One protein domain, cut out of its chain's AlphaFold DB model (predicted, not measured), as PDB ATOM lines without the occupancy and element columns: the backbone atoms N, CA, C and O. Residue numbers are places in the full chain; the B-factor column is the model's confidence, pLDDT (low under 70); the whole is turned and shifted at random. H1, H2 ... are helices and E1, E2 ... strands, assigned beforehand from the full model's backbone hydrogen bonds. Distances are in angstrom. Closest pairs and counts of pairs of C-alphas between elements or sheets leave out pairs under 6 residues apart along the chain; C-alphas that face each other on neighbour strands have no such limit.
ATOM      1  N   ARG A   3      40.601  15.106  28.004       97.38
ATOM      2  CA  ARG A   3      39.313  15.788  28.178       97.38
ATOM      3  C   ARG A   3      39.319  16.595  29.469       97.38
ATOM      4  O   ARG A   3      39.547  16.032  30.536       97.38
ATOM      5  N   PHE A   4      39.040  17.883  29.348       97.50
ATOM      6  CA  PHE A   4      39.043  18.855  30.435       97.50
ATOM      7  C   PHE A   4      37.632  19.337  30.775       97.50
ATOM      8  O   PHE A   4      37.288  19.447  31.946       97.50
ATOM      9  N   PHE A   5      36.797  19.553  29.757       97.56
ATOM     10  CA  PHE A   5      35.430  20.046  29.915       97.56
ATOM     11  C   PHE A   5      34.494  19.436  28.863       97.56
ATOM     12  O   PHE A   5      34.928  19.001  27.793       97.56
ATOM     13  N   THR A   6      33.202  19.393  29.179       97.12
ATOM     14  CA  THR A   6      32.128  19.033  28.250       97.12
ATOM     15  C   THR A   6      30.920  19.914  28.549       97.12
ATOM     16  O   THR A   6      30.520  20.018  29.708       97.12
ATOM     17  N   GLY A   7      30.359  20.556  27.527       95.75
ATOM     18  CA  GLY A   7      29.197  21.429  27.676       95.75
ATOM     19  C   GLY A   7      28.883  22.223  26.406       95.75
ATOM     20  O   GLY A   7      29.415  21.897  25.348       95.75
ATOM     21  N   PRO A   8      28.029  23.259  26.495       96.19
ATOM     22  CA  PRO A   8      27.642  24.079  25.346       96.19
ATOM     23  C   PRO A   8      28.844  24.717  24.640       96.19
ATOM     24  O   PRO A   8      29.784  25.162  25.305       96.19
ATOM     25  N   ALA A   9      28.785  24.817  23.310       95.94
ATOM     26  CA  ALA A   9      29.838  25.395  22.475       95.94
ATOM     27  C   ALA A   9      30.249  26.808  22.915       95.94
ATOM     28  O   ALA A   9      31.437  27.113  22.943       95.94
ATOM     29  N   ILE A  10      29.298  27.642  23.349       96.69
ATOM     30  CA  ILE A  10      29.601  28.988  23.862       96.69
ATOM     31  C   ILE A  10      30.494  28.965  25.112       96.69
ATOM     32  O   ILE A  10      31.413  29.772  25.246       96.69
ATOM     33  N   ASN A  11      30.272  28.007  26.014       97.06
ATOM     34  CA  ASN A  11      31.088  27.854  27.218       97.06
ATOM     35  C   ASN A  11      32.446  27.229  26.882       97.06
ATOM     36  O   ASN A  11      33.459  27.605  27.471       97.06
ATOM     37  N   ALA A  12      32.469  26.285  25.936       97.69
ATOM     38  CA  ALA A  12      33.698  25.672  25.445       97.69
ATOM     39  C   ALA A  12      34.628  26.710  24.792       97.69
ATOM     40  O   ALA A  12      35.808  26.755  25.134       97.69
ATOM     41  N   ASP A  13      34.087  27.591  23.946       97.31
ATOM     42  CA  ASP A  13      34.838  28.650  23.265       97.31
ATOM     43  C   ASP A  13      35.448  29.653  24.257       97.31
ATOM     44  O   ASP A  13      36.647  29.966  24.207       97.31
ATOM     45  N   LEU A  14      34.651  30.079  25.245       97.00
ATOM     46  CA  LEU A  14      35.133  30.929  26.329       97.00
ATOM     47  C   LEU A  14      36.270  30.248  27.105       97.00
ATOM     48  O   LEU A  14      37.302  30.871  27.368       97.00
ATOM     49  N   LEU A  15      36.112  28.966  27.443       97.69
ATOM     50  CA  LEU A  15      37.115  28.211  28.186       97.69
ATOM     51  C   LEU A  15      38.419  28.039  27.394       97.69
ATOM     52  O   LEU A  15      39.496  28.242  27.956       97.69
ATOM     53  N   VAL A  16      38.346  27.724  26.097       97.75
ATOM     54  CA  VAL A  16      39.520  27.642  25.209       97.75
ATOM     55  C   VAL A  16      40.244  28.984  25.151       97.75
ATOM     56  O   VAL A  16      41.466  29.034  25.307       97.75
ATOM     57  N   THR A  17      39.497  30.081  25.014       97.44
ATOM     58  CA  THR A  17      40.059  31.436  25.027       97.44
ATOM     59  C   THR A  17      40.790  31.730  26.340       97.44
ATOM     60  O   THR A  17      41.908  32.251  26.329       97.44
ATOM     61  N   MET A  18      40.200  31.380  27.487       97.06
ATOM     62  CA  MET A  18      40.826  31.584  28.796       97.06
ATOM     63  C   MET A  18      42.069  30.701  28.990       97.06
ATOM     64  O   MET A  18      43.097  31.203  29.441       97.06
ATOM     65  N   LEU A  19      42.022  29.422  28.606       97.56
ATOM     66  CA  LEU A  19      43.179  28.516  28.641       97.56
ATOM     67  C   LEU A  19      44.335  29.049  27.781       97.56
ATOM     68  O   LEU A  19      45.484  29.075  28.231       97.56
ATOM     69  N   GLY A  20      44.024  29.580  26.596       97.44
ATOM     70  CA  GLY A  20      44.998  30.219  25.713       97.44
ATOM     71  C   GLY A  20      45.701  31.420  26.353       97.44
ATOM     72  O   GLY A  20      46.918  31.557  26.223       97.44
ATOM     73  N   ARG A  21      44.983  32.245  27.134       97.25
ATOM     74  CA  ARG A  21      45.580  33.361  27.905       97.25
ATOM     75  C   ARG A  21      46.587  32.898  28.962       97.25
ATOM     76  O   ARG A  21      47.454  33.673  29.350       97.25
ATOM     77  N   HIS A  22      46.504  31.642  29.397       96.62
ATOM     78  CA  HIS A  22      47.458  31.016  30.317       96.62
ATOM     79  C   HIS A  22      48.537  30.181  29.608       96.62
ATOM     80  O   HIS A  22      49.287  29.460  30.274       96.62
ATOM     81  N   HIS A  23      48.657  30.314  28.281       97.06
ATOM     82  CA  HIS A  23      49.573  29.555  27.424       97.06
ATOM     83  C   HIS A  23      49.309  28.042  27.408       97.06
ATOM     84  O   HIS A  23      50.228  27.261  27.179       97.06
ATOM     85  N   ILE A  24      48.062  27.623  27.638       97.69
ATOM     86  CA  ILE A  24      47.648  26.220  27.538       97.69
ATOM     87  C   ILE A  24      47.007  26.009  26.164       97.69
ATOM     88  O   ILE A  24      46.015  26.657  25.828       97.69
ATOM     89  N   GLN A  25      47.575  25.107  25.358       97.06
ATOM     90  CA  GLN A  25      47.105  24.823  23.995       97.06
ATOM     91  C   GLN A  25      45.873  23.909  23.997       97.06
ATOM     92  O   GLN A  25      45.955  22.727  23.667       97.06
ATOM     93  N   ALA A  26      44.728  24.457  24.400       97.31
ATOM     94  CA  ALA A  26      43.462  23.743  24.383       97.31
ATOM     95  C   ALA A  26      42.916  23.574  22.955       97.31
ATOM     96  O   ALA A  26      43.094  24.439  22.098       97.31
ATOM     97  N   ALA A  27      42.216  22.469  22.723       96.94
ATOM     98  CA  ALA A  27      41.467  22.199  21.504       96.94
ATOM     99  C   ALA A  27      40.016  21.873  21.862       96.94
ATOM    100  O   ALA A  27      39.762  21.299  22.922       96.94
ATOM    101  N   GLN A  28      39.080  22.205  20.976       96.25
ATOM    102  CA  GLN A  28      37.676  21.834  21.126       96.25
ATOM    103  C   GLN A  28      37.176  21.026  19.934       96.25
ATOM    104  O   GLN A  28      37.628  21.222  18.806       96.25
ATOM    105  N   GLU A  29      36.217  20.146  20.194       96.19
ATOM    106  CA  GLU A  29      35.543  19.330  19.190       96.19
ATOM    107  C   GLU A  29      34.061  19.172  19.537       96.19
ATOM    108  O   GLU A  29      33.691  19.031  20.704       96.19
ATOM    109  N   PHE A  30      33.191  19.194  18.527       95.25
ATOM    110  CA  PHE A  30      31.775  18.903  18.734       95.25
ATOM    111  C   PHE A  30      31.584  17.419  19.070       95.25
ATOM    112  O   PHE A  30      32.131  16.557  18.381       95.25
ATOM    113  N   ALA A  31      30.780  17.116  20.092       91.56
ATOM    114  CA  ALA A  31      30.575  15.747  20.577       91.56
ATOM    115  C   ALA A  31      29.867  14.843  19.550       91.56
ATOM    116  O   ALA A  31      30.104  13.636  19.493       91.56
ATOM    117  N   TYR A  32      29.024  15.436  18.705       87.88
ATOM    118  CA  TYR A  32      28.354  14.777  17.582       87.88
ATOM    119  C   TYR A  32      28.709  15.505  16.297       87.88
ATOM    120  O   TYR A  32      28.966  16.701  16.343       87.88
ATOM    121  N   ARG A  33      28.706  14.818  15.147       85.31
ATOM    122  CA  ARG A  33      28.997  15.428  13.833       85.31
ATOM    123  C   ARG A  33      27.873  16.334  13.333       85.31
ATOM    124  O   ARG A  33      28.164  17.356  12.710       85.31
ATOM    125  N   ASP A  34      26.635  15.981  13.633       88.31
ATOM    126  CA  ASP A  34      25.453  16.669  13.128       88.31
ATOM    127  C   ASP A  34      24.811  17.509  14.233       88.31
ATOM    128  O   ASP A  34      24.905  17.171  15.416       88.31
ATOM    129  N   LEU A  35      24.192  18.620  13.836       88.69
ATOM    130  CA  LEU A  35      23.382  19.447  14.726       88.69
ATOM    131  C   LEU A  35      22.035  18.744  14.943       88.69
ATOM    132  O   LEU A  35      21.393  18.354  13.968       88.69
ATOM    133  N   ARG A  36      21.616  18.547  16.197       87.38
ATOM    134  CA  ARG A  36      20.302  17.962  16.507       87.38
ATOM    135  C   ARG A  36      19.209  19.023  16.393       87.38
ATOM    136  O   ARG A  36      19.469  20.196  16.613       87.38
ATOM    137  N   ASP A  37      17.968  18.603  16.146       86.81
ATOM    138  CA  ASP A  37      16.827  19.505  15.890       86.81
ATOM    139  C   ASP A  37      16.554  20.561  16.982       86.81
ATOM    140  O   ASP A  37      15.920  21.577  16.715       86.81
ATOM    141  N   HIS A  38      16.994  20.317  18.219       83.38
ATOM    142  CA  HIS A  38      16.815  21.209  19.372       83.38
ATOM    143  C   HIS A  38      18.101  21.944  19.785       83.38
ATOM    144  O   HIS A  38      18.106  22.617  20.814       83.38
ATOM    145  N   GLU A  39      19.187  21.788  19.027       86.12
ATOM    146  CA  GLU A  39      20.464  22.459  19.259       86.12
ATOM    147  C   GLU A  39      20.675  23.569  18.224       86.12
ATOM    148  O   GLU A  39      20.297  23.454  17.058       86.12
ATOM    149  N   ASP A  40      21.337  24.636  18.651       90.50
ATOM    150  CA  ASP A  40      21.922  25.658  17.790       90.50
ATOM    151  C   ASP A  40      23.458  25.593  17.880       90.50
ATOM    152  O   ASP A  40      24.033  24.810  18.642       90.50
ATOM    153  N   GLU A  41      24.146  26.401  17.076       87.81
ATOM    154  CA  GLU A  41      25.611  26.401  17.008       87.81
ATOM    155  C   GLU A  41      26.307  26.735  18.341       87.81
ATOM    156  O   GLU A  41      27.428  26.280  18.567       87.81
ATOM    157  N   PHE A  42      25.645  27.476  19.235       93.00
ATOM    158  CA  PHE A  42      26.157  27.885  20.544       93.00
ATOM    159  C   PHE A  42      25.794  26.898  21.654       93.00
ATOM    160  O   PHE A  42      26.554  26.750  22.617       93.00
ATOM    161  N   SER A  43      24.642  26.232  21.546       93.94
ATOM    162  CA  SER A  43      24.166  25.261  22.536       93.94
ATOM    163  C   SER A  43      24.690  23.844  22.305       93.94
ATOM    164  O   SER A  43      24.703  23.051  23.247       93.94
ATOM    165  N   ARG A  44      25.203  23.553  21.104       94.06
ATOM    166  CA  ARG A  44      25.740  22.243  20.721       94.06
ATOM    167  C   ARG A  44      26.779  21.702  21.703       94.06
ATOM    168  O   ARG A  44      27.766  22.373  22.023       94.06
ATOM    169  N   GLU A  45      26.597  20.449  22.117       95.69
ATOM    170  CA  GLU A  45      27.533  19.780  23.023       95.69
ATOM    171  C   GLU A  45      28.949  19.697  22.425       95.69
ATOM    172  O   GLU A  45      29.175  19.185  21.324       95.69
ATOM    173  N   THR A  46      29.917  20.215  23.178       97.12
ATOM    174  CA  THR A  46      31.312  20.390  22.776       97.12
ATOM    175  C   THR A  46      32.237  19.891  23.878       97.12
ATOM    176  O   THR A  46      32.017  20.118  25.071       97.12
ATOM    177  N   VAL A  47      33.293  19.199  23.472       98.00
ATOM    178  CA  VAL A  47      34.351  18.687  24.336       98.00
ATOM    179  C   VAL A  47      35.570  19.586  24.195       98.00
ATOM    180  O   VAL A  47      35.998  19.882  23.084       98.00
ATOM    181  N   VAL A  48      36.150  19.998  25.322       98.25
ATOM    182  CA  VAL A  48      37.438  20.702  25.359       98.25
ATOM    183  C   VAL A  48      38.497  19.761  25.909       98.25
ATOM    184  O   VAL A  48      38.316  19.141  26.962       98.25
TER     185      VAL A  48
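What this domain is: This is residues 3 to 48 of the 70 residues of an uncharacterized protein of Verrucomicrobiales bacterium (UniProt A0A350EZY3). A small sheet of three short strands has one helix packed over one face, running along the strands, while the other face is bare. A long link, residues 31 to 44, loops out beyond one end of this two-layered body and adds to its length. The printed part has 46 residues, with E1, H1, E2 and E3 in that order along the chain; the sheet order is E1, E3, E2, all antiparallel, and the class is mixed, helices and strands. The whole is only just compact, close to loose, with a radius of gyration of the C-alphas of 10.8 A and spans of 36 by 15 by 11 A.

How they stand to each other: The inner strand E3, residues 45 to 48, is antiparallel to edge strand E1, residues 3 to 8, at 152 degrees; N 46 and O 7 are 2.8 A apart, within hydrogen-bond range. E3 forms a hairpin with the other edge strand, E2, residues 27 to 30, at 161 degrees; N 47 and O 29 are 2.8 A apart, within hydrogen-bond range. H1, residues 9 to 21, is on the sheet at a height over the sheet of 8.8 A, making two layers, a helix on one face of a sheet. It lies over E3 and, only just, over E2, on which 3 of its C-alphas fall. It runs along the strands, at 3 degrees to E3 on the local plane. The closest C-alphas of H1 and E3 are those of Ala 9 and Thr 46, 5.2 A apart. E1, H1 and E2 form a split strand-helix-strand unit, two strands running the same way with E3 between them, and its crossover is right-handed. In H1 every O i to N i+4 pair is within hydrogen-bond range.

Where its parts are: E1, residues 3 to 8, starts at C-alpha 3 (39.313, 15.788, 28.178) and is 14.6 A long. H1, residues 9 to 21, is 18.5 A long. E2, residues 27 to 30, is 10.6 A long, and E3, residues 45 to 48, is 10.2 A long, ending at C-alpha 48 (37.438, 20.702, 25.359).

The domain as a whole: The two C-alphas farthest apart are those of His 23 and Asp 37, at 36.1 A. The link from E2 to E3 is long, with 14 residues. The printed part has no cut, and no printed residue is under 70 in pLDDT.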